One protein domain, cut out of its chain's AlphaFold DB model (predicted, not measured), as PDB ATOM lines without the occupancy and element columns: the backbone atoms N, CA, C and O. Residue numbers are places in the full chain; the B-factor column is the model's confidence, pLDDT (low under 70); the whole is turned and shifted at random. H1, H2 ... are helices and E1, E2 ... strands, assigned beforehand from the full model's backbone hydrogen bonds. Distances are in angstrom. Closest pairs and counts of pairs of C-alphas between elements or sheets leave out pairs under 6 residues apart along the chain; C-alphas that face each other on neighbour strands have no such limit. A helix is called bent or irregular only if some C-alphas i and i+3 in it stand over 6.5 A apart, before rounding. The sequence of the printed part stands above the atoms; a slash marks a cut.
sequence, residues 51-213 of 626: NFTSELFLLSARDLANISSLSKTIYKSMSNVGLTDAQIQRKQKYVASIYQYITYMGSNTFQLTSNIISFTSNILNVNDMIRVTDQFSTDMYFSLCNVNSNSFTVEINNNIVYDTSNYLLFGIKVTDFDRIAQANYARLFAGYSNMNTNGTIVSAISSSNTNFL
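AT A GLANCE: This is residues 51 to 213 of the 626 residues of the protein "Peptidase S74 domain-containing protein" of viral metagenome (UniProt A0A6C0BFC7). A closed barrel of six antiparallel strands, E2, E3, E6, E5, E4 and E7 round the ring, makes one part of the domain; long strand E7 runs from it to a helical part, where E1 pairs with E7's far stretch and H2 lies outside the barrel over E7. H4 follows E7, with H1 packed on it, H3 follows H2 after a tight link and touches residues 75 to 79 of it at a steep tilt, and the small hairpin E8 and E9 and then H5 follow H4. The printed part has 163 residues, with five named helices and nine named strands in the order H1 H2 H3 E1 E2 E3 E4 E5 E6 E7 H4 E8 E9 H5, a mixed class. It is compact, with a radius of gyration of the C-alphas of 16.2 A and spans of 46 by 41 by 30 A.

IN THESE COORDINATES: The ring holds E2, residues 100 to 106, 18.6 A; E3, 109 to 112; E4, 129 to 133; E5, 139 to 147, 20.6 A; E6, 151 to 155; and E7, 167 to 175, 24.4 A, from C-alpha 167 at (-73.185, -49.036, 145.316) to C-alpha 175 at (-51.123, -58.731, 149.254). E1 is residues 92 to 94, E8 192 to 195 and E9 201 to 204. The helices are H1, 54 to 60, beginning at C-alpha 54 (-52.954, -59.861, 136.844); H2, 68 to 80, 18.6 A; H3, 85 to 90; H4, 177 to 189, 17.9 A; and H5, 207 to 212, irregular, with C-alphas 208 and 211 7.2 A apart.

HOW THE PARTS SIT: E4, E5 and E6 form a meander, each strand the antiparallel neighbour of the one before; with E3 or E7 they form Greek keys, in which first and fourth strands are also antiparallel neighbours. N to O pairs within hydrogen-bond range are N 103 to O 111 in hairpin E2 and E3, 2.8 A; N 110 to O 152 for E3 and E6, 2.9 A; N 153 to O 146 for E6 and E5, 2.9 A; N 130 to O 142 for E5 and E4, 2.8 A; N 133 to O 168 for E4 and E7, 2.8 A; and N 102 to O 167 for E7 and E2, 2.8 A. E5 bends by 69 degrees at residue 144. E1 is antiparallel to E7, with N 174 to O 93 at 2.9 A. H2 runs along E7 at 27 degrees on the local plane; their closest C-alphas, Ser 71 and Thr 175, are 5.1 A apart. H2 touches H3 with residues 75 to 79 alone, closest at the C-alphas of Tyr 75 and Ile 88, 6.8 A. H1 touches H4 at a steep tilt of 52 degrees, the closest C-alphas being Ser 54 and Ala 181, 5.1 A. In hairpin E8 and E9, N 202 to O 194 is 2.8 A. Each O i to N i+4 pair is within range in H1, H2, H3 and H4; H5 has 0 of 2, and 1 of 3 O i to N i+3 pairs.

THE WHOLE: The C-alphas farthest apart, Val 161 and Ser 207, are 48.4 A apart. The printed part has no cut; the links E3 to E4 and E6 to E7 are long. The mean pLDDT of the printed part is 85.7, with residues 158 to 164 and 191 to 213 under 70.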
ATOM      1  N   ASN A  51     -49.756 -61.309 126.915       76.56
ATOM      2  CA  ASN A  51     -50.759 -60.312 127.285       76.56
ATOM      3  C   ASN A  51     -51.391 -60.568 128.667       76.56
ATOM      4  O   ASN A  51     -52.414 -59.965 128.999       76.56
ATOM      5  N   PHE A  52     -50.818 -61.465 129.475       83.88
ATOM      6  CA  PHE A  52     -51.307 -61.733 130.820       83.88
ATOM      7  C   PHE A  52     -51.226 -60.463 131.668       83.88
ATOM      8  O   PHE A  52     -50.148 -59.909 131.886       83.88
ATOM      9  N   THR A  53     -52.373 -60.028 132.184       88.19
ATOM     10  CA  THR A  53     -52.447 -58.962 133.182       88.19
ATOM     11  C   THR A  53     -53.138 -59.500 134.424       88.19
ATOM     12  O   THR A  53     -54.215 -60.098 134.356       88.19
ATOM     13  N   SER A  54     -52.495 -59.312 135.573       91.56
ATOM     14  CA  SER A  54     -52.954 -59.861 136.844       91.56
ATOM     15  C   SER A  54     -54.343 -59.338 137.219       91.56
ATOM     16  O   SER A  54     -55.189 -60.115 137.656       91.56
ATOM     17  N   GLU A  55     -54.627 -58.049 136.996       87.56
ATOM     18  CA  GLU A  55     -55.948 -57.463 137.249       87.56
ATOM     19  C   GLU A  55     -57.059 -58.114 136.419       87.56
ATOM     20  O   GLU A  55     -58.113 -58.455 136.958       87.56
ATOM     21  N   LEU A  56     -56.823 -58.304 135.120       83.50
ATOM     22  CA  LEU A  56     -57.808 -58.892 134.222       83.50
ATOM     23  C   LEU A  56     -58.068 -60.350 134.563       83.50
ATOM     24  O   LEU A  56     -59.223 -60.761 134.612       83.50
ATOM     25  N   PHE A  57     -57.004 -61.115 134.822       89.06
ATOM     26  CA  PHE A  57     -57.131 -62.511 135.211       89.06
ATOM     27  C   PHE A  57     -57.916 -62.651 136.518       89.06
ATOM     28  O   PHE A  57     -58.820 -63.474 136.604       89.06
ATOM     29  N   LEU A  58     -57.630 -61.830 137.533       90.94
ATOM     30  CA  LEU A  58     -58.358 -61.904 138.801       90.94
ATOM     31  C   LEU A  58     -59.838 -61.537 138.650       90.94
ATOM     32  O   LEU A  58     -60.670 -62.145 139.316       90.94
ATOM     33  N   LEU A  59     -60.187 -60.606 137.757       85.62
ATOM     34  CA  LEU A  59     -61.586 -60.296 137.448       85.62
ATOM     35  C   LEU A  59     -62.257 -61.418 136.626       85.62
ATOM     36  O   LEU A  59     -63.399 -61.813 136.890       85.62
ATOM     37  N   SER A  60     -61.560 -61.965 135.628       81.81
ATOM     38  CA  SER A  60     -62.091 -62.992 134.723       81.81
ATOM     39  C   SER A  60     -62.136 -64.388 135.351       81.81
ATOM     40  O   SER A  60     -62.972 -65.205 134.971       81.81
ATOM     41  N   ALA A  61     -61.324 -64.653 136.367       85.50
ATOM     42  CA  ALA A  61     -61.305 -65.908 137.103       85.50
ATOM     43  C   ALA A  61     -61.874 -65.774 138.521       85.50
ATOM     44  O   ALA A  61     -61.759 -66.722 139.285       85.50
ATOM     45  N   ARG A  62     -62.495 -64.643 138.894       86.75
ATOM     46  CA  ARG A  62     -62.945 -64.359 140.274       86.75
ATOM     47  C   ARG A  62     -63.751 -65.470 140.952       86.75
ATOM     48  O   ARG A  62     -63.597 -65.675 142.145       86.75
ATOM     49  N   ASP A  63     -64.558 -66.207 140.197       82.75
ATOM     50  CA  ASP A  63     -65.425 -67.267 140.728       82.75
ATOM     51  C   ASP A  63     -64.652 -68.564 141.046       82.75
ATOM     52  O   ASP A  63     -65.133 -69.425 141.780       82.75
ATOM     53  N   LEU A  64     -63.440 -68.695 140.499       84.75
ATOM     54  CA  LEU A  64     -62.564 -69.864 140.619       84.75
ATOM     55  C   LEU A  64     -61.263 -69.549 141.369       84.75
ATOM     56  O   LEU A  64     -60.666 -70.432 141.978       84.75
ATOM     57  N   ALA A  65     -60.800 -68.302 141.308       88.56
ATOM     58  CA  ALA A  65     -59.551 -67.874 141.902       88.56
ATOM     59  C   ALA A  65     -59.682 -67.801 143.425       88.56
ATOM     60  O   ALA A  65     -60.599 -67.195 143.978       88.56
ATOM     61  N   ASN A  66     -58.705 -68.372 144.120       91.19
ATOM     62  CA  ASN A  66     -58.521 -68.165 145.543       91.19
ATOM     63  C   ASN A  66     -57.791 -66.834 145.750       91.19
ATOM     64  O   ASN A  66     -56.568 -66.759 145.626       91.19
ATOM     65  N   ILE A  67     -58.553 -65.773 146.006       94.50
ATOM     66  CA  ILE A  67     -58.051 -64.402 146.125       94.50
ATOM     67  C   ILE A  67     -57.847 -64.050 147.600       94.50
ATOM     68  O   ILE A  67     -56.735 -63.712 148.010       94.50
ATOM     69  N   SER A  68     -58.902 -64.157 148.410       95.31
ATOM     70  CA  SER A  68     -58.876 -63.757 149.819       95.31
ATOM     71  C   SER A  68     -57.953 -64.648 150.651       95.31
ATOM     72  O   SER A  68     -57.030 -64.150 151.307       95.31
ATOM     73  N   SER A  69     -58.144 -65.971 150.597       93.50
ATOM     74  CA  SER A  69     -57.336 -66.880 151.419       93.50
ATOM     75  C   SER A  69     -55.874 -66.860 150.974       93.50
ATOM     76  O   SER A  69     -54.985 -66.751 151.815       93.50
ATOM     77  N   LEU A  70     -55.612 -66.843 149.662       94.75
ATOM     78  CA  LEU A  70     -54.246 -66.771 149.145       94.75
ATOM     79  C   LEU A  70     -53.541 -65.454 149.502       94.75
ATOM     80  O   LEU A  70     -52.356 -65.476 149.822       94.75
ATOM     81  N   SER A  71     -54.255 -64.322 149.524       97.19
ATOM     82  CA  SER A  71     -53.715 -63.042 150.008       97.19
ATOM     83  C   SER A  71     -53.226 -63.141 151.460       97.19
ATOM     84  O   SER A  71     -52.135 -62.662 151.780       97.19
ATOM     85  N   LYS A  72     -53.988 -63.814 152.336       95.62
ATOM     86  CA  LYS A  72     -53.600 -64.063 153.739       95.62
ATOM     87  C   LYS A  72     -52.414 -65.025 153.834       95.62
ATOM     88  O   LYS A  72     -51.489 -64.779 154.607       95.62
ATOM     89  N   THR A  73     -52.398 -66.077 153.019       95.44
ATOM     90  CA  THR A  73     -51.280 -67.028 152.943       95.44
ATOM     91  C   THR A  73     -49.995 -66.347 152.471       95.44
ATOM     92  O   THR A  73     -48.947 -66.538 153.080       95.44
ATOM     93  N   ILE A  74     -50.058 -65.498 151.442       96.62
ATOM     94  CA  ILE A  74     -48.904 -64.735 150.949       96.62
ATOM     95  C   ILE A  74     -48.430 -63.732 152.000       96.62
ATOM     96  O   ILE A  74     -47.228 -63.652 152.241       96.62
ATOM     97  N   TYR A  75     -49.346 -63.028 152.675       97.19
ATOM     98  CA  TYR A  75     -48.996 -62.158 153.801       97.19
ATOM     99  C   TYR A  75     -48.203 -62.928 154.864       97.19
ATOM    100  O   TYR A  75     -47.121 -62.505 155.272       97.19
ATOM    101  N   LYS A  76     -48.707 -64.097 155.279       96.19
ATOM    102  CA  LYS A  76     -48.058 -64.941 156.287       96.19
ATOM    103  C   LYS A  76     -46.709 -65.483 155.806       96.19
ATOM    104  O   LYS A  76     -45.741 -65.418 156.556       96.19
ATOM    105  N   SER A  77     -46.626 -65.941 154.557       95.94
ATOM    106  CA  SER A  77     -45.379 -66.367 153.904       95.94
ATOM    107  C   SER A  77     -44.330 -65.250 153.920       95.94
ATOM    108  O   SER A  77     -43.200 -65.487 154.337       95.94
ATOM    109  N   MET A  78     -44.707 -64.021 153.548       96.50
ATOM    110  CA  MET A  78     -43.820 -62.853 153.561       96.50
ATOM    111  C   MET A  78     -43.356 -62.489 154.976       96.50
ATOM    112  O   MET A  78     -42.181 -62.186 155.181       96.50
ATOM    113  N   SER A  79     -44.259 -62.550 155.954       96.62
ATOM    114  CA  SER A  79     -43.931 -62.318 157.364       96.62
ATOM    115  C   SER A  79     -42.942 -63.362 157.895       96.62
ATOM    116  O   SER A  79     -41.948 -63.001 158.522       96.62
ATOM    117  N   ASN A  80     -43.152 -64.645 157.582       94.12
ATOM    118  CA  ASN A  80     -42.280 -65.729 158.037       94.12
ATOM    119  C   ASN A  80     -40.857 -65.642 157.447       94.12
ATOM    120  O   ASN A  80     -39.908 -66.044 158.112       94.12
ATOM    121  N   VAL A  81     -40.684 -65.071 156.247       93.69
ATOM    122  CA  VAL A  81     -39.350 -64.800 155.667       93.69
ATOM    123  C   VAL A  81     -38.743 -63.464 156.136       93.69
ATOM    124  O   VAL A  81     -37.731 -63.017 155.599       93.69
ATOM    125  N   GLY A  82     -39.347 -62.818 157.139       94.88
ATOM    126  CA  GLY A  82     -38.783 -61.664 157.842       94.88
ATOM    127  C   GLY A  82     -39.196 -60.287 157.319       94.88
ATOM    128  O   GLY A  82     -38.607 -59.291 157.741       94.88
ATOM    129  N   LEU A  83     -40.187 -60.178 156.424       96.38
ATOM    130  CA  LEU A  83     -40.704 -58.864 156.024       96.38
ATOM    131  C   LEU A  83     -41.554 -58.262 157.151       96.38
ATOM    132  O   LEU A  83     -42.423 -58.922 157.716       96.38
ATOM    133  N   THR A  84     -41.337 -56.979 157.435       97.44
ATOM    134  CA  THR A  84     -42.151 -56.217 158.395       97.44
ATOM    135  C   THR A  84     -43.549 -55.936 157.839       97.44
ATOM    136  O   THR A  84     -43.716 -55.762 156.629       97.44
ATOM    137  N   ASP A  85     -44.548 -55.782 158.714       97.12
ATOM    138  CA  ASP A  85     -45.925 -55.449 158.315       97.12
ATOM    139  C   ASP A  85     -45.986 -54.208 157.413       97.12
ATOM    140  O   ASP A  85     -46.700 -54.194 156.414       97.12
ATOM    141  N   ALA A  86     -45.169 -53.187 157.691       96.56
ATOM    142  CA  ALA A  86     -45.096 -51.981 156.867       96.56
ATOM    143  C   ALA A  86     -44.592 -52.263 155.438       96.56
ATOM    144  O   ALA A  86     -45.083 -51.667 154.479       96.56
ATOM    145  N   GLN A  87     -43.625 -53.172 155.266       96.31
ATOM    146  CA  GLN A  87     -43.150 -53.587 153.939       96.31
ATOM    147  C   GLN A  87     -44.218 -54.386 153.188       96.31
ATOM    148  O   GLN A  87     -44.387 -54.190 151.985       96.31
ATOM    149  N   ILE A  88     -44.954 -55.252 153.890       96.19
ATOM    150  CA  ILE A  88     -46.026 -56.056 153.295       96.19
ATOM    151  C   ILE A  88     -47.202 -55.156 152.889       96.19
ATOM    152  O   ILE A  88     -47.675 -55.234 151.757       96.19
ATOM    153  N   GLN A  89     -47.616 -54.225 153.752       94.62
ATOM    154  CA  GLN A  89     -48.695 -53.270 153.478       94.62
ATOM    155  C   GLN A  89     -48.410 -52.368 152.269       94.62
ATOM    156  O   GLN A  89     -49.334 -52.051 151.525       94.62
ATOM    157  N   ARG A  90     -47.144 -51.995 152.012       94.50
ATOM    158  CA  ARG A  90     -46.756 -51.240 150.799       94.50
ATOM    159  C   ARG A  90     -46.993 -52.012 149.500       94.50
ATOM    160  O   ARG A  90     -47.129 -51.390 148.453       94.50
ATOM    161  N   LYS A  91     -47.039 -53.345 149.561       94.44
ATOM    162  CA  LYS A  91     -47.355 -54.223 148.426       94.44
ATOM    163  C   LYS A  91     -48.847 -54.536 148.309       94.44
ATOM    164  O   LYS A  91     -49.242 -55.278 147.409       94.44
ATOM    165  N   GLN A  92     -49.677 -54.016 149.214       97.00
ATOM    166  CA  GLN A  92     -51.109 -54.249 149.164       97.00
ATOM    167  C   GLN A  92     -51.817 -53.253 148.248       97.00
ATOM    168  O   GLN A  92     -51.592 -52.046 148.334       97.00
ATOM    169  N   LYS A  93     -52.736 -53.750 147.419       96.44
ATOM    170  CA  LYS A  93     -53.525 -52.940 146.479       96.44
ATOM    171  C   LYS A  93     -54.974 -53.418 146.477       96.44
ATOM    172  O   LYS A  93     -55.232 -54.611 146.626       96.44
ATOM    173  N   TYR A  94     -55.920 -52.495 146.312       96.38
ATOM    174  CA  TYR A  94     -57.306 -52.859 146.008       96.38
ATOM    175  C   TYR A  94     -57.387 -53.339 144.563       96.38
ATOM    176  O   TYR A  94     -57.002 -52.609 143.649       96.38
ATOM    177  N   VAL A  95     -57.888 -54.554 144.366       93.81
ATOM    178  CA  VAL A  95     -58.052 -55.166 143.043       93.81
ATOM    179  C   VAL A  95     -59.528 -55.302 142.704       93.81
ATOM    180  O   VAL A  95     -60.358 -55.462 143.599       93.81
ATOM    181  N   ALA A  96     -59.857 -55.237 141.413       91.31
ATOM    182  CA  ALA A  96     -61.220 -55.401 140.909       91.31
ATOM    183  C   ALA A  96     -61.641 -56.884 140.935       91.31
ATOM    184  O   ALA A  96     -61.954 -57.469 139.906       91.31
ATOM    185  N   SER A  97     -61.573 -57.532 142.099       90.69
ATOM    186  CA  SER A  97     -61.814 -58.972 142.234       90.69
ATOM    187  C   SER A  97     -63.293 -59.353 142.237       90.69
ATOM    188  O   SER A  97     -63.600 -60.531 142.122       90.69
ATOM    189  N   ILE A  98     -64.212 -58.397 142.398       91.69
ATOM    190  CA  ILE A  98     -65.658 -58.668 142.463       91.69
ATOM    191  C   ILE A  98     -66.388 -57.832 141.408       91.69
ATOM    192  O   ILE A  98     -67.022 -58.393 140.516       91.69
ATOM    193  N   TYR A  99     -66.227 -56.507 141.459       90.50
ATOM    194  CA  TYR A  99     -66.788 -55.526 140.521       90.50
ATOM    195  C   TYR A  99     -68.288 -55.735 140.227       90.50
ATOM    196  O   TYR A  99     -68.688 -55.997 139.087       90.50
ATOM    197  N   GLN A 100     -69.123 -55.642 141.271       91.00
ATOM    198  CA  GLN A 100     -70.568 -55.911 141.208       91.00
ATOM    199  C   GLN A 100     -71.386 -54.889 142.006       91.00
ATOM    200  O   GLN A 100     -70.943 -54.407 143.047       91.00
ATOM    201  N   TYR A 101     -72.596 -54.567 141.540       91.88
ATOM    202  CA  TYR A 101     -73.487 -53.670 142.275       91.88
ATOM    203  C   TYR A 101     -74.080 -54.335 143.521       91.88
ATOM    204  O   TYR A 101     -74.540 -55.482 143.477       91.88
ATOM    205  N   ILE A 102     -74.123 -53.577 144.610       94.38
ATOM    206  CA  ILE A 102     -74.678 -53.961 145.905       94.38
ATOM    207  C   ILE A 102     -75.685 -52.912 146.382       94.38
ATOM    208  O   ILE A 102     -75.564 -51.726 146.072       94.38
ATOM    209  N   THR A 103     -76.657 -53.352 147.172       93.81
ATOM    210  CA  THR A 103     -77.645 -52.498 147.833       93.81
ATOM    211  C   THR A 103     -77.389 -52.495 149.331       93.81
ATOM    212  O   THR A 103     -77.089 -53.534 149.924       93.81
ATOM    213  N   TYR A 104     -77.485 -51.319 149.944       93.44
ATOM    214  CA  TYR A 104     -77.422 -51.181 151.392       93.44
ATOM    215  C   TYR A 104     -78.766 -51.580 152.010       93.44
ATOM    216  O   TYR A 104     -79.800 -51.015 151.669       93.44
ATOM    217  N   MET A 105     -78.748 -52.557 152.914       92.44
ATOM    218  CA  MET A 105     -79.947 -53.141 153.532       92.44
ATOM    219  C   MET A 105     -80.228 -52.587 154.939       92.44
ATOM    220  O   MET A 105     -81.145 -53.051 155.613       92.44
ATOM    221  N   GLY A 106     -79.435 -51.616 155.404       89.44
ATOM    222  CA  GLY A 106     -79.435 -51.162 156.796       89.44
ATOM    223  C   GLY A 106     -78.510 -51.992 157.692       89.44
ATOM    224  O   GLY A 106     -77.958 -53.010 157.276       89.44
ATOM    225  N   SER A 107     -78.304 -51.538 158.933       89.56
ATOM    226  CA  SER A 107     -77.469 -52.225 159.938       89.56
ATOM    227  C   SER A 107     -76.085 -52.631 159.414       89.56
ATOM    228  O   SER A 107     -75.640 -53.757 159.637       89.56
ATOM    229  N   ASN A 108     -75.428 -51.743 158.660       91.69
ATOM    230  CA  ASN A 108     -74.108 -51.984 158.062       91.69
ATOM    231  C   ASN A 108     -74.060 -53.210 157.128       91.69
ATOM    232  O   ASN A 108     -72.990 -53.771 156.894       91.69
ATOM    233  N   THR A 109     -75.213 -53.650 156.620       93.44
ATOM    234  CA  THR A 109     -75.350 -54.835 155.774       93.44
ATOM    235  C   THR A 109     -75.496 -54.417 154.322       93.44
ATOM    236  O   THR A 109     -76.330 -53.578 153.986       93.44
ATOM    237  N   PHE A 110     -74.716 -55.044 153.453       94.94
ATOM    238  CA  PHE A 110     -74.830 -54.911 152.009       94.94
ATOM    239  C   PHE A 110     -75.222 -56.248 151.390       94.94
ATOM    240  O   PHE A 110     -74.798 -57.307 151.856       94.94
ATOM    241  N   GLN A 111     -76.013 -56.197 150.323       95.25
ATOM    242  CA  GLN A 111     -76.469 -57.371 149.588       95.25
ATOM    243  C   GLN A 111     -76.189 -57.214 148.094       95.25
ATOM    244  O   GLN A 111     -76.325 -56.123 147.546       95.25
ATOM    245  N   LEU A 112     -75.803 -58.301 147.427       93.56
ATOM    246  CA  LEU A 112     -75.656 -58.326 145.974       93.56
ATOM    247  C   LEU A 112     -76.998 -58.032 145.291       93.56
ATOM    248  O   LEU A 112     -78.021 -58.624 145.629       93.56
ATOM    249  N   THR A 113     -76.979 -57.160 144.286       90.06
ATOM    250  CA  THR A 113     -78.162 -56.853 143.453       90.06
ATOM    251  C   THR A 113     -78.508 -57.971 142.465       90.06
ATOM    252  O   THR A 113     -79.601 -57.997 141.907       90.06
ATOM    253  N   SER A 114     -77.573 -58.893 142.222       85.50
ATOM    254  CA  SER A 114     -77.702 -59.996 141.267       85.50
ATOM    255  C   SER A 114     -76.979 -61.244 141.771       85.50
ATOM    256  O   SER A 114     -75.937 -61.158 142.416       85.50
ATOM    257  N   ASN A 115     -77.501 -62.422 141.429       83.12
ATOM    258  CA  ASN A 115     -76.947 -63.718 141.847       83.12
ATOM    259  C   ASN A 115     -75.835 -64.231 140.915       83.12
ATOM    260  O   ASN A 115     -75.639 -65.437 140.801       83.12
ATOM    261  N   ILE A 116     -75.143 -63.337 140.207       79.19
ATOM    262  CA  ILE A 116     -74.115 -63.736 139.234       79.19
ATOM    263  C   ILE A 116     -72.876 -64.301 139.936       79.19
ATOM    264  O   ILE A 116     -72.244 -65.224 139.434       79.19
ATOM    265  N   ILE A 117     -72.550 -63.763 141.110       84.38
ATOM    266  CA  ILE A 117     -71.473 -64.242 141.974       84.38
ATOM    267  C   ILE A 117     -72.106 -64.628 143.306       84.38
ATOM    268  O   ILE A 117     -73.000 -63.939 143.797       84.38
ATOM    269  N   SER A 118     -71.623 -65.707 143.911       88.44
ATOM    270  CA  SER A 118     -71.841 -65.985 145.330       88.44
ATOM    271  C   SER A 118     -70.537 -65.776 146.084       88.44
ATOM    272  O   SER A 118     -69.501 -66.291 145.658       88.44
ATOM    273  N   PHE A 119     -70.567 -65.074 147.212       93.06
ATOM    274  CA  PHE A 119     -69.390 -64.960 148.061       93.06
ATOM    275  C   PHE A 119     -69.013 -66.336 148.612       93.06
ATOM    276  O   PHE A 119     -69.802 -67.012 149.274       93.06
ATOM    277  N   THR A 120     -67.784 -66.740 148.320       92.06
ATOM    278  CA  THR A 120     -67.134 -67.920 148.887       92.06
ATOM    279  C   THR A 120     -65.918 -67.469 149.686       92.06
ATOM    280  O   THR A 120     -65.410 -66.365 149.475       92.06
ATOM    281  N   SER A 121     -65.379 -68.343 150.535       88.88
ATOM    282  CA  SER A 121     -64.124 -68.085 151.255       88.88
ATOM    283  C   SER A 121     -62.904 -67.910 150.334       88.88
ATOM    284  O   SER A 121     -61.849 -67.446 150.769       88.88
ATOM    285  N   ASN A 122     -63.020 -68.250 149.049       89.38
ATOM    286  CA  ASN A 122     -61.996 -67.946 148.053       89.38
ATOM    287  C   ASN A 122     -62.035 -66.467 147.642       89.38
ATOM    288  O   ASN A 122     -60.986 -65.867 147.408       89.38
ATOM    289  N   ILE A 123     -63.222 -65.861 147.595       92.00
ATOM    290  CA  ILE A 123     -63.433 -64.488 147.116       92.00
ATOM    291  C   ILE A 123     -63.365 -63.489 148.269       92.00
ATOM    292  O   ILE A 123     -62.734 -62.442 148.138       92.00
ATOM    293  N   LEU A 124     -64.027 -63.812 149.382       95.12
ATOM    294  CA  LEU A 124     -64.308 -62.876 150.458       95.12
ATOM    295  C   LEU A 124     -64.349 -63.598 151.809       95.12
ATOM    296  O   LEU A 124     -65.086 -64.565 151.982       95.12
ATOM    297  N   ASN A 125     -63.584 -63.113 152.781       95.88
ATOM    298  CA  ASN A 125     -63.573 -63.618 154.150       95.88
ATOM    299  C   ASN A 125     -63.763 -62.481 155.158       95.88
ATOM    300  O   ASN A 125     -63.477 -61.316 154.886       95.88
ATOM    301  N   VAL A 126     -64.161 -62.848 156.376       96.31
ATOM    302  CA  VAL A 126     -64.139 -61.941 157.531       96.31
ATOM    303  C   VAL A 126     -62.733 -61.340 157.702       96.31
ATOM    304  O   VAL A 126     -61.718 -62.021 157.490       96.31
ATOM    305  N   ASN A 127     -62.694 -60.063 158.083       96.00
ATOM    306  CA  ASN A 127     -61.519 -59.193 158.207       96.00
ATOM    307  C   ASN A 127     -60.836 -58.795 156.889       96.00
ATOM    308  O   ASN A 127     -59.766 -58.185 156.927       96.00
ATOM    309  N   ASP A 128     -61.404 -59.119 155.724       97.12
ATOM    310  CA  ASP A 128     -60.904 -58.523 154.485       97.12
ATOM    311  C   ASP A 128     -61.281 -57.040 154.427       97.12
ATOM    312  O   ASP A 128     -62.379 -56.640 154.824       97.12
ATOM    313  N   MET A 129     -60.374 -56.228 153.883       97.19
ATOM    314  CA  MET A 129     -60.647 -54.826 153.574       97.19
ATOM    315  C   MET A 129     -61.228 -54.725 152.165       97.19
ATOM    316  O   MET A 129     -60.572 -55.138 151.209       97.19
ATOM    317  N   ILE A 130     -62.416 -54.148 152.012       96.81
ATOM    318  CA  ILE A 130     -63.083 -53.943 150.718       96.81
ATOM    319  C   ILE A 130     -63.069 -52.476 150.294       96.81
ATOM    320  O   ILE A 130     -63.010 -51.578 151.135       96.81
ATOM    321  N   ARG A 131     -63.161 -52.240 148.981       95.75
ATOM    322  CA  ARG A 131     -63.451 -50.928 148.389       95.75
ATOM    323  C   ARG A 131     -64.853 -50.936 147.786       95.75
ATOM    324  O   ARG A 131     -65.160 -51.788 146.950       95.75
ATOM    325  N   VAL A 132     -65.670 -49.971 148.186       94.06
ATOM    326  CA  VAL A 132     -67.029 -49.745 147.684       94.06
ATOM    327  C   VAL A 132     -67.105 -48.334 147.121       94.06
ATOM    328  O   VAL A 132     -66.666 -47.402 147.782       94.06
ATOM    329  N   THR A 133     -67.664 -48.164 145.931       91.75
ATOM    330  CA  THR A 133     -67.838 -46.853 145.296       91.75
ATOM    331  C   THR A 133     -69.324 -46.501 145.257       91.75
ATOM    332  O   THR A 133     -70.145 -47.340 144.883       91.75
ATOM    333  N   ASP A 134     -69.698 -45.294 145.677       89.62
ATOM    334  CA  ASP A 134     -71.084 -44.820 145.587       89.62
ATOM    335  C   ASP A 134     -71.453 -44.337 144.168       89.62
ATOM    336  O   ASP A 134     -70.629 -44.303 143.250       89.62
ATOM    337  N   GLN A 135     -72.712 -43.939 143.977       83.06
ATOM    338  CA  GLN A 135     -73.200 -43.392 142.704       83.06
ATOM    339  C   GLN A 135     -72.534 -42.066 142.282       83.06
ATOM    340  O   GLN A 135     -72.630 -41.676 141.120       83.06
ATOM    341  N   PHE A 136     -71.865 -41.369 143.204       83.19
ATOM    342  CA  PHE A 136     -71.145 -40.120 142.958       83.19
ATOM    343  C   PHE A 136     -69.651 -40.349 142.698       83.19
ATOM    344  O   PHE A 136     -68.889 -39.390 142.608       83.19
ATOM    345  N   SER A 137     -69.230 -41.609 142.521       84.31
ATOM    346  CA  SER A 137     -67.828 -42.004 142.346       84.31
ATOM    347  C   SER A 137     -66.944 -41.760 143.580       84.31
ATOM    348  O   SER A 137     -65.724 -41.659 143.455       84.31
ATOM    349  N   THR A 138     -67.532 -41.696 144.779       88.44
ATOM    350  CA  THR A 138     -66.791 -41.613 146.044       88.44
ATOM    351  C   THR A 138     -66.388 -43.008 146.505       88.44
ATOM    352  O   THR A 138     -67.237 -43.883 146.677       88.44
ATOM    353  N   ASP A 139     -65.093 -43.216 146.749       91.50
ATOM    354  CA  ASP A 139     -64.576 -44.471 147.294       91.50
ATOM    355  C   ASP A 139     -64.688 -44.529 148.820       91.50
ATOM    356  O   ASP A 139     -64.231 -43.638 149.537       91.50
ATOM    357  N   MET A 140     -65.214 -45.642 149.316       92.56
ATOM    358  CA  MET A 140     -65.299 -46.001 150.724       92.56
ATOM    359  C   MET A 140     -64.548 -47.306 150.973       92.56
ATOM    360  O   MET A 140     -64.493 -48.191 150.114       92.56
ATOM    361  N   TYR A 141     -63.986 -47.435 152.172       94.50
ATOM    362  CA  TYR A 141     -63.164 -48.574 152.559       94.50
ATOM    363  C   TYR A 141     -63.673 -49.164 153.863       94.50
ATOM    364  O   TYR A 141     -63.816 -48.441 154.847       94.50
ATOM    365  N   PHE A 142     -63.917 -50.471 153.874       94.88
ATOM    366  CA  PHE A 142     -64.529 -51.148 155.013       94.88
ATOM    367  C   PHE A 142     -63.796 -52.432 155.377       94.88
ATOM    368  O   PHE A 142     -63.274 -53.106 154.492       94.88
ATOM    369  N   SER A 143     -63.809 -52.787 156.663       96.00
ATOM    370  CA  SER A 143     -63.449 -54.125 157.141       96.00
ATOM    371  C   SER A 143     -64.704 -54.992 157.208       96.00
ATOM    372  O   SER A 143     -65.756 -54.521 157.644       96.00
ATOM    373  N   LEU A 144     -64.625 -56.246 156.769       96.69
ATOM    374  CA  LEU A 144     -65.753 -57.176 156.810       96.69
ATOM    375  C   LEU A 144     -65.912 -57.843 158.177       96.69
ATOM    376  O   LEU A 144     -64.989 -58.499 158.655       96.69
ATOM    377  N   CYS A 145     -67.111 -57.771 158.753       96.81
ATOM    378  CA  CYS A 145     -67.456 -58.445 160.008       96.81
ATOM    379  C   CYS A 145     -68.093 -59.820 159.783       96.81
ATOM    380  O   CYS A 145     -67.817 -60.759 160.525       96.81
ATOM    381  N   ASN A 146     -68.955 -59.944 158.775       97.00
ATOM    382  CA  ASN A 146     -69.627 -61.194 158.432       97.00
ATOM    383  C   ASN A 146     -69.793 -61.306 156.915       97.00
ATOM    384  O   ASN A 146     -70.000 -60.294 156.249       97.00
ATOM    385  N   VAL A 147     -69.741 -62.524 156.378       96.31
ATOM    386  CA  VAL A 147     -69.922 -62.816 154.951       96.31
ATOM    387  C   VAL A 147     -70.838 -64.029 154.813       96.31
ATOM    388  O   VAL A 147     -70.512 -65.120 155.269       96.31
ATOM    389  N   ASN A 148     -71.980 -63.831 154.164       96.12
ATOM    390  CA  ASN A 148     -72.881 -64.881 153.698       96.12
ATOM    391  C   ASN A 148     -72.730 -65.037 152.179       96.12
ATOM    392  O   ASN A 148     -72.036 -64.254 151.544       96.12
ATOM    393  N   SER A 149     -73.429 -65.988 151.561       94.06
ATOM    394  CA  SER A 149     -73.312 -66.247 150.116       94.06
ATOM    395  C   SER A 149     -73.709 -65.072 149.210       94.06
ATOM    396  O   SER A 149     -73.235 -65.002 148.081       94.06
ATOM    397  N   ASN A 150     -74.560 -64.149 149.664       95.81
ATOM    398  CA  ASN A 150     -75.035 -63.010 148.866       95.81
ATOM    399  C   ASN A 150     -75.046 -61.671 149.617       95.81
ATOM    400  O   ASN A 150     -75.500 -60.664 149.074       95.81
ATOM    401  N   SER A 151     -74.586 -61.647 150.865       96.12
ATOM    402  CA  SER A 151     -74.575 -60.452 151.703       96.12
ATOM    403  C   SER A 151     -73.365 -60.443 152.615       96.12
ATOM    404  O   SER A 151     -72.775 -61.484 152.898       96.12
ATOM    405  N   PHE A 152     -72.988 -59.267 153.086       96.88
ATOM    406  CA  PHE A 152     -71.936 -59.111 154.076       96.88
ATOM    407  C   PHE A 152     -72.246 -57.930 154.987       96.88
ATOM    408  O   PHE A 152     -72.995 -57.023 154.617       96.88
ATOM    409  N   THR A 153     -71.661 -57.938 156.180       96.06
ATOM    410  CA  THR A 153     -71.704 -56.799 157.096       96.06
ATOM    411  C   THR A 153     -70.325 -56.181 157.227       96.06
ATOM    412  O   THR A 153     -69.310 -56.881 157.183       96.06
ATOM    413  N   VAL A 154     -70.290 -54.862 157.372       95.56
ATOM    414  CA  VAL A 154     -69.051 -54.096 157.518       95.56
ATOM    415  C   VAL A 154     -68.935 -53.452 158.893       95.56
ATOM    416  O   VAL A 154     -69.929 -53.089 159.523       95.56
ATOM    417  N   GLU A 155     -67.698 -53.261 159.330       94.00
ATOM    418  CA  GLU A 155     -67.384 -52.382 160.446       94.00
ATOM    419  C   GLU A 155     -67.432 -50.935 159.955       94.00
ATOM    420  O   GLU A 155     -66.695 -50.542 159.045       94.00
ATOM    421  N   ILE A 156     -68.328 -50.142 160.538       85.00
ATOM    422  CA  ILE A 156     -68.519 -48.744 160.165       85.00
ATOM    423  C   ILE A 156     -68.062 -47.865 161.312       85.00
ATOM    424  O   ILE A 156     -68.726 -47.779 162.340       85.00
ATOM    425  N   ASN A 157     -66.949 -47.171 161.093       75.44
ATOM    426  CA  ASN A 157     -66.424 -46.215 162.062       75.44
ATOM    427  C   ASN A 157     -67.115 -44.839 161.972       75.44
ATOM    428  O   ASN A 157     -67.008 -44.064 162.912       75.44
ATOM    429  N   ASN A 158     -67.844 -44.543 160.882       63.38
ATOM    430  CA  ASN A 158     -68.564 -43.281 160.651       63.38
ATOM    431  C   ASN A 158     -69.881 -43.519 159.892       63.38
ATOM    432  O   ASN A 158     -69.863 -44.239 158.901       63.38
ATOM    433  N   ASN A 159     -70.989 -42.881 160.298       63.72
ATOM    434  CA  ASN A 159     -72.310 -43.005 159.654       63.72
ATOM    435  C   ASN A 159     -72.215 -42.978 158.113       63.72
ATOM    436  O   ASN A 159     -71.748 -41.986 157.555       63.72
ATOM    437  N   ILE A 160     -72.682 -44.030 157.424       65.94
ATOM    438  CA  ILE A 160     -72.950 -43.962 155.976       65.94
ATOM    439  C   ILE A 160     -74.006 -42.873 155.789       65.94
ATOM    440  O   ILE A 160     -75.139 -43.021 156.240       65.94
ATOM    441  N   VAL A 161     -73.613 -41.749 155.189       57.12
ATOM    442  CA  VAL A 161     -74.439 -40.530 155.132       57.12
ATOM    443  C   VAL A 161     -75.540 -40.624 154.066       57.12
ATOM    444  O   VAL A 161     -76.479 -39.832 154.085       57.12
ATOM    445  N   TYR A 162     -75.475 -41.603 153.160       65.69
ATOM    446  CA  TYR A 162     -76.328 -41.629 151.975       65.69
ATOM    447  C   TYR A 162     -77.161 -42.914 151.890       65.69
ATOM    448  O   TYR A 162     -76.648 -44.007 151.666       65.69
ATOM    449  N   ASP A 163     -78.476 -42.773 152.043       65.38
ATOM    450  CA  ASP A 163     -79.459 -43.812 151.719       65.38
ATOM    451  C   ASP A 163     -79.649 -43.881 150.195       65.38
ATOM    452  O   ASP A 163     -80.643 -43.428 149.631       65.38
ATOM    453  N   THR A 164     -78.611 -44.335 149.494       68.88
ATOM    454  CA  THR A 164     -78.651 -44.542 148.044       68.88
ATOM    455  C   THR A 164     -78.733 -46.026 147.744       68.88
ATOM    456  O   THR A 164     -77.997 -46.827 148.314       68.88
ATOM    457  N   SER A 165     -79.605 -46.399 146.813       74.38
ATOM    458  CA  SER A 165     -79.967 -47.798 146.557       74.38
ATOM    459  C   SER A 165     -78.870 -48.618 145.861       74.38
ATOM    460  O   SER A 165     -78.956 -49.846 145.853       74.38
ATOM    461  N   ASN A 166     -77.852 -47.967 145.281       85.00
ATOM    462  CA  ASN A 166     -76.879 -48.605 144.392       85.00
ATOM    463  C   ASN A 166     -75.437 -48.185 144.712       85.00
ATOM    464  O   ASN A 166     -75.052 -47.034 144.510       85.00
ATOM    465  N   TYR A 167     -74.631 -49.153 145.137       92.69
ATOM    466  CA  TYR A 167     -73.185 -49.036 145.316       92.69
ATOM    467  C   TYR A 167     -72.467 -50.039 144.412       92.69
ATOM    468  O   TYR A 167     -73.041 -51.063 144.052       92.69
ATOM    469  N   LEU A 168     -71.205 -49.795 144.068       93.06
ATOM    470  CA  LEU A 168     -70.346 -50.722 143.333       93.06
ATOM    471  C   LEU A 168     -69.300 -51.324 144.278       93.06
ATOM    472  O   LEU A 168     -68.402 -50.630 144.747       93.06
ATOM    473  N   LEU A 169     -69.376 -52.630 144.534       94.75
ATOM    474  CA  LEU A 169     -68.320 -53.375 145.213       94.75
ATOM    475  C   LEU A 169     -67.174 -53.627 144.236       94.75
ATOM    476  O   LEU A 169     -67.276 -54.500 143.377       94.75
ATOM    477  N   PHE A 170     -66.077 -52.884 144.370       94.44
ATOM    478  CA  PHE A 170     -64.917 -53.011 143.487       94.44
ATOM    479  C   PHE A 170     -64.182 -54.343 143.722       94.44
ATOM    480  O   PHE A 170     -63.961 -55.117 142.789       94.44
ATOM    481  N   GLY A 171     -63.861 -54.650 144.981       95.31
ATOM    482  CA  GLY A 171     -63.157 -55.869 145.386       95.31
ATOM    483  C   GLY A 171     -62.412 -55.691 146.710       95.31
ATOM    484  O   GLY A 171     -62.726 -54.777 147.477       95.31
ATOM    485  N   ILE A 172     -61.433 -56.560 146.979       96.69
ATOM    486  CA  ILE A 172     -60.673 -56.576 148.241       96.69
ATOM    487  C   ILE A 172     -59.260 -55.998 148.100       96.69
ATOM    488  O   ILE A 172     -58.674 -55.961 147.015       96.69
ATOM    489  N   LYS A 173     -58.691 -55.556 149.223       97.62
ATOM    490  CA  LYS A 173     -57.275 -55.221 149.359       97.62
ATOM    491  C   LYS A 173     -56.472 -56.512 149.492       97.62
ATOM    492  O   LYS A 173     -56.620 -57.232 150.476       97.62
ATOM    493  N   VAL A 174     -55.609 -56.795 148.523       97.19
ATOM    494  CA  VAL A 174     -54.816 -58.033 148.500       97.19
ATOM    495  C   VAL A 174     -53.325 -57.769 148.622       97.19
ATOM    496  O   VAL A 174     -52.856 -56.701 148.238       97.19
ATOM    497  N   THR A 175     -52.585 -58.754 149.129       97.19
ATOM    498  CA  THR A 175     -51.123 -58.731 149.254       97.19
ATOM    499  C   THR A 175     -50.475 -59.350 148.019       97.19
ATOM    500  O   THR A 175     -50.699 -60.527 147.762       97.19
ATOM    501  N   ASP A 176     -49.651 -58.582 147.295       95.88
ATOM    502  CA  ASP A 176     -48.909 -59.058 146.112       95.88
ATOM    503  C   ASP A 176     -49.840 -59.695 145.054       95.88
ATOM    504  O   ASP A 176     -49.859 -60.904 144.820       95.88
ATOM    505  N   PHE A 177     -50.692 -58.857 144.453       94.94
ATOM    506  CA  PHE A 177     -51.737 -59.319 143.533       94.94
ATOM    507  C   PHE A 177     -51.189 -60.025 142.287       94.94
ATOM    508  O   PHE A 177     -51.858 -60.918 141.769       94.94
ATOM    509  N   ASP A 178     -49.977 -59.682 141.840       94.44
ATOM    510  CA  ASP A 178     -49.300 -60.375 140.743       94.44
ATOM    511  C   ASP A 178     -49.021 -61.832 141.103       94.44
ATOM    512  O   ASP A 178     -49.358 -62.741 140.341       94.44
ATOM    513  N   ARG A 179     -48.489 -62.081 142.305       94.62
ATOM    514  CA  ARG A 179     -48.275 -63.443 142.799       94.62
ATOM    515  C   ARG A 179     -49.589 -64.201 142.967       94.62
ATOM    516  O   ARG A 179     -49.649 -65.373 142.601       94.62
ATOM    517  N   ILE A 180     -50.648 -63.551 143.460       95.12
ATOM    518  CA  ILE A 180     -51.987 -64.166 143.555       95.12
ATOM    519  C   ILE A 180     -52.483 -64.585 142.170       95.12
ATOM    520  O   ILE A 180     -52.950 -65.714 142.010       95.12
ATOM    521  N   ALA A 181     -52.389 -63.702 141.175       93.94
ATOM    522  CA  ALA A 181     -52.866 -63.969 139.825       93.94
ATOM    523  C   ALA A 181     -52.075 -65.100 139.161       93.94
ATOM    524  O   ALA A 181     -52.676 -66.038 138.650       93.94
ATOM    525  N   GLN A 182     -50.743 -65.063 139.224       92.88
ATOM    526  CA  GLN A 182     -49.881 -66.084 138.622       92.88
ATOM    527  C   GLN A 182     -50.038 -67.451 139.294       92.88
ATOM    528  O   GLN A 182     -50.119 -68.469 138.606       92.88
ATOM    529  N   ALA A 183     -50.137 -67.486 140.627       90.88
ATOM    530  CA  ALA A 183     -50.389 -68.723 141.355       90.88
ATOM    531  C   ALA A 183     -51.757 -69.306 140.982       90.88
ATOM    532  O   ALA A 183     -51.841 -70.482 140.641       90.88
ATOM    533  N   ASN A 184     -52.822 -68.500 140.972       91.44
ATOM    534  CA  ASN A 184     -54.142 -68.970 140.547       91.44
ATOM    535  C   ASN A 184     -54.163 -69.400 139.076       91.44
ATOM    536  O   ASN A 184     -54.755 -70.426 138.762       91.44
ATOM    537  N   TYR A 185     -53.479 -68.683 138.186       89.75
ATOM    538  CA  TYR A 185     -53.345 -69.071 136.784       89.75
ATOM    539  C   TYR A 185     -52.684 -70.444 136.650       89.75
ATOM    540  O   TYR A 185     -53.235 -71.328 136.001       89.75
ATOM    541  N   ALA A 186     -51.551 -70.660 137.323       87.12
ATOM    542  CA  ALA A 186     -50.865 -71.947 137.334       87.12
ATOM    543  C   ALA A 186     -51.750 -73.070 137.906       87.12
ATOM    544  O   ALA A 186     -51.759 -74.176 137.365       87.12
ATOM    545  N   ARG A 187     -52.528 -72.777 138.962       85.44
ATOM    546  CA  ARG A 187     -53.475 -73.722 139.582       85.44
ATOM    547  C   ARG A 187     -54.560 -74.131 138.598       85.44
ATOM    548  O   ARG A 187     -54.726 -75.321 138.347       85.44
ATOM    549  N   LEU A 188     -55.225 -73.158 137.984       82.94
ATOM    550  CA  LEU A 188     -56.294 -73.404 137.020       82.94
ATOM    551  C   LEU A 188     -55.773 -74.096 135.754       82.94
ATOM    552  O   LEU A 188     -56.404 -75.038 135.282       82.94
ATOM    553  N   PHE A 189     -54.601 -73.698 135.245       80.62
ATOM    554  CA  PHE A 189     -53.971 -74.311 134.071       80.62
ATOM    555  C   PHE A 189     -53.615 -75.781 134.305       80.62
ATOM    556  O   PHE A 189     -53.807 -76.620 133.427       80.62
ATOM    557  N   ALA A 190     -53.140 -76.117 135.504       74.69
ATOM    558  CA  ALA A 190     -52.860 -77.497 135.881       74.69
ATOM    559  C   ALA A 190     -54.116 -78.283 136.322       74.69
ATOM    560  O   ALA A 190     -54.004 -79.436 136.733       74.69
ATOM    561  N   GLY A 191     -55.314 -77.693 136.197       69.81
ATOM    562  CA  GLY A 191     -56.593 -78.353 136.470       69.81
ATOM    563  C   GLY A 191     -56.998 -78.379 137.945       69.81
ATOM    564  O   GLY A 191     -57.862 -79.166 138.324       69.81
ATOM    565  N   TYR A 192     -56.416 -77.534 138.793       65.44
ATOM    566  CA  TYR A 192     -56.737 -77.458 140.217       65.44
ATOM    567  C   TYR A 192     -57.706 -76.293 140.484       65.44
ATOM    568  O   TYR A 192     -57.311 -75.133 140.389       65.44
ATOM    569  N   SER A 193     -58.975 -76.575 140.823       54.25
ATOM    570  CA  SER A 193     -59.961 -75.520 141.163       54.25
ATOM    571  C   SER A 193     -59.864 -75.048 142.595       54.25
ATOM    572  O   SER A 193     -60.160 -73.898 142.876       54.25
ATOM    573  N   ASN A 194     -59.524 -75.944 143.515       57.44
ATOM    574  CA  ASN A 194     -59.627 -75.677 144.939       57.44
ATOM    575  C   ASN A 194     -58.481 -76.385 145.640       57.44
ATOM    576  O   ASN A 194     -58.509 -77.604 145.787       57.44
ATOM    577  N   MET A 195     -57.479 -75.627 146.070       57.84
ATOM    578  CA  MET A 195     -56.598 -76.087 147.135       57.84
ATOM    579  C   MET A 195     -57.149 -75.547 148.450       57.84
ATOM    580  O   MET A 195     -57.522 -74.373 148.523       57.84
ATOM    581  N   ASN A 196     -57.262 -76.400 149.468       62.91
ATOM    582  CA  ASN A 196     -57.643 -75.944 150.805       62.91
ATOM    583  C   ASN A 196     -56.552 -75.010 151.377       62.91
ATOM    584  O   ASN A 196     -55.512 -74.778 150.756       62.91
ATOM    585  N   THR A 197     -56.759 -74.478 152.582       58.66
ATOM    586  CA  THR A 197     -55.776 -73.612 153.265       58.66
ATOM    587  C   THR A 197     -54.395 -74.252 153.443       58.66
ATOM    588  O   THR A 197     -53.424 -73.531 153.651       58.66
ATOM    589  N   ASN A 198     -54.307 -75.579 153.326       61.72
ATOM    590  CA  ASN A 198     -53.088 -76.368 153.484       61.72
ATOM    591  C   ASN A 198     -52.468 -76.751 152.127       61.72
ATOM    592  O   ASN A 198     -51.568 -77.580 152.075       61.72
ATOM    593  N   GLY A 199     -52.964 -76.207 151.010       58.53
ATOM    594  CA  GLY A 199     -52.447 -76.523 149.676       58.53
ATOM    595  C   GLY A 199     -52.815 -77.914 149.160       58.53
ATOM    596  O   GLY A 199     -52.264 -78.347 148.161       58.53
ATOM    597  N   THR A 200     -53.739 -78.635 149.801       63.38
ATOM    598  CA  THR A 200     -54.186 -79.945 149.309       63.38
ATOM    599  C   THR A 200     -55.284 -79.773 148.265       63.38
ATOM    600  O   THR A 200     -56.249 -79.039 148.490       63.38
ATOM    601  N   ILE A 201     -55.172 -80.490 147.147       60.88
ATOM    602  CA  ILE A 201     -56.152 -80.505 146.053       60.88
ATOM    603  C   ILE A 201     -57.486 -81.091 146.544       60.88
ATOM    604  O   ILE A 201     -57.559 -82.255 146.929       60.88
ATOM    605  N   VAL A 202     -58.551 -80.291 146.508       62.66
ATOM    606  CA  VAL A 202     -59.907 -80.663 146.956       62.66
ATOM    607  C   VAL A 202     -60.761 -81.187 145.794       62.66
ATOM    608  O   VAL A 202     -61.616 -82.046 145.990       62.66
ATOM    609  N   SER A 203     -60.526 -80.704 144.570       60.31
ATOM    610  CA  SER A 203     -61.239 -81.129 143.356       60.31
ATOM    611  C   SER A 203     -60.451 -80.764 142.095       60.31
ATOM    612  O   SER A 203     -59.945 -79.644 141.998       60.31
ATOM    613  N   ALA A 204     -60.385 -81.670 141.117       56.50
ATOM    614  CA  ALA A 204     -59.844 -81.368 139.791       56.50
ATOM    615  C   ALA A 204     -60.935 -80.755 138.894       56.50
ATOM    616  O   ALA A 204     -62.064 -81.249 138.864       56.50
ATOM    617  N   ILE A 205     -60.615 -79.688 138.160       56.03
ATOM    618  CA  ILE A 205     -61.484 -79.155 137.106       56.03
ATOM    619  C   ILE A 205     -61.368 -80.081 135.896       56.03
ATOM    620  O   ILE A 205     -60.267 -80.415 135.464       56.03
ATOM    621  N   SER A 206     -62.509 -80.460 135.319       50.44
ATOM    622  CA  SER A 206     -62.563 -81.039 133.976       50.44
ATOM    623  C   SER A 206     -61.752 -80.174 133.004       50.44
ATOM    624  O   SER A 206     -62.035 -78.984 132.850       50.44
ATOM    625  N   SER A 207     -60.771 -80.761 132.315       51.25
ATOM    626  CA  SER A 207     -59.889 -80.074 131.354       51.25
ATOM    627  C   SER A 207     -60.637 -79.330 130.233       51.25
ATOM    628  O   SER A 207     -60.052 -78.475 129.568       51.25
ATOM    629  N   SER A 208     -61.940 -79.582 130.063       48.62
ATOM    630  CA  SER A 208     -62.838 -78.867 129.151       48.62
ATOM    631  C   SER A 208     -63.154 -77.413 129.542       48.62
ATOM    632  O   SER A 208     -63.650 -76.673 128.699       48.62
ATOM    633  N   ASN A 209     -62.866 -76.976 130.776       49.06
ATOM    634  CA  ASN A 209     -63.075 -75.586 131.227       49.06
ATOM    635  C   ASN A 209     -61.822 -74.698 131.096       49.06
ATOM    636  O   ASN A 209     -61.787 -73.584 131.608       49.06
ATOM    637  N   THR A 210     -60.785 -75.144 130.389       45.91
ATOM    638  CA  THR A 210     -59.572 -74.338 130.135       45.91
ATOM    639  C   THR A 210     -59.790 -73.190 129.135       45.91
ATOM    640  O   THR A 210     -58.927 -72.326 129.003       45.91
ATOM    641  N   ASN A 211     -60.980 -73.088 128.524       45.38
ATOM    642  CA  ASN A 211     -61.412 -71.947 127.698       45.38
ATOM    643  C   ASN A 211     -61.596 -70.629 128.483       45.38
ATOM    644  O   ASN A 211     -61.956 -69.616 127.894       45.38
ATOM    645  N   PHE A 212     -61.355 -70.621 129.798       50.56
ATOM    646  CA  PHE A 212     -61.279 -69.398 130.610       50.56
ATOM    647  C   PHE A 212     -59.957 -68.639 130.458       50.56
ATOM    648  O   PHE A 212     -59.801 -67.564 131.043       50.56
ATOM    649  N   LEU A 213     -59.005 -69.178 129.688       46.81
ATOM    650  CA  LEU A 213     -57.880 -68.393 129.206       46.81
ATOM    651  C   LEU A 213     -58.454 -67.185 128.483       46.81
ATOM    652  O   LEU A 213     -59.119 -67.343 127.465       46.81
TER     653      LEU A 213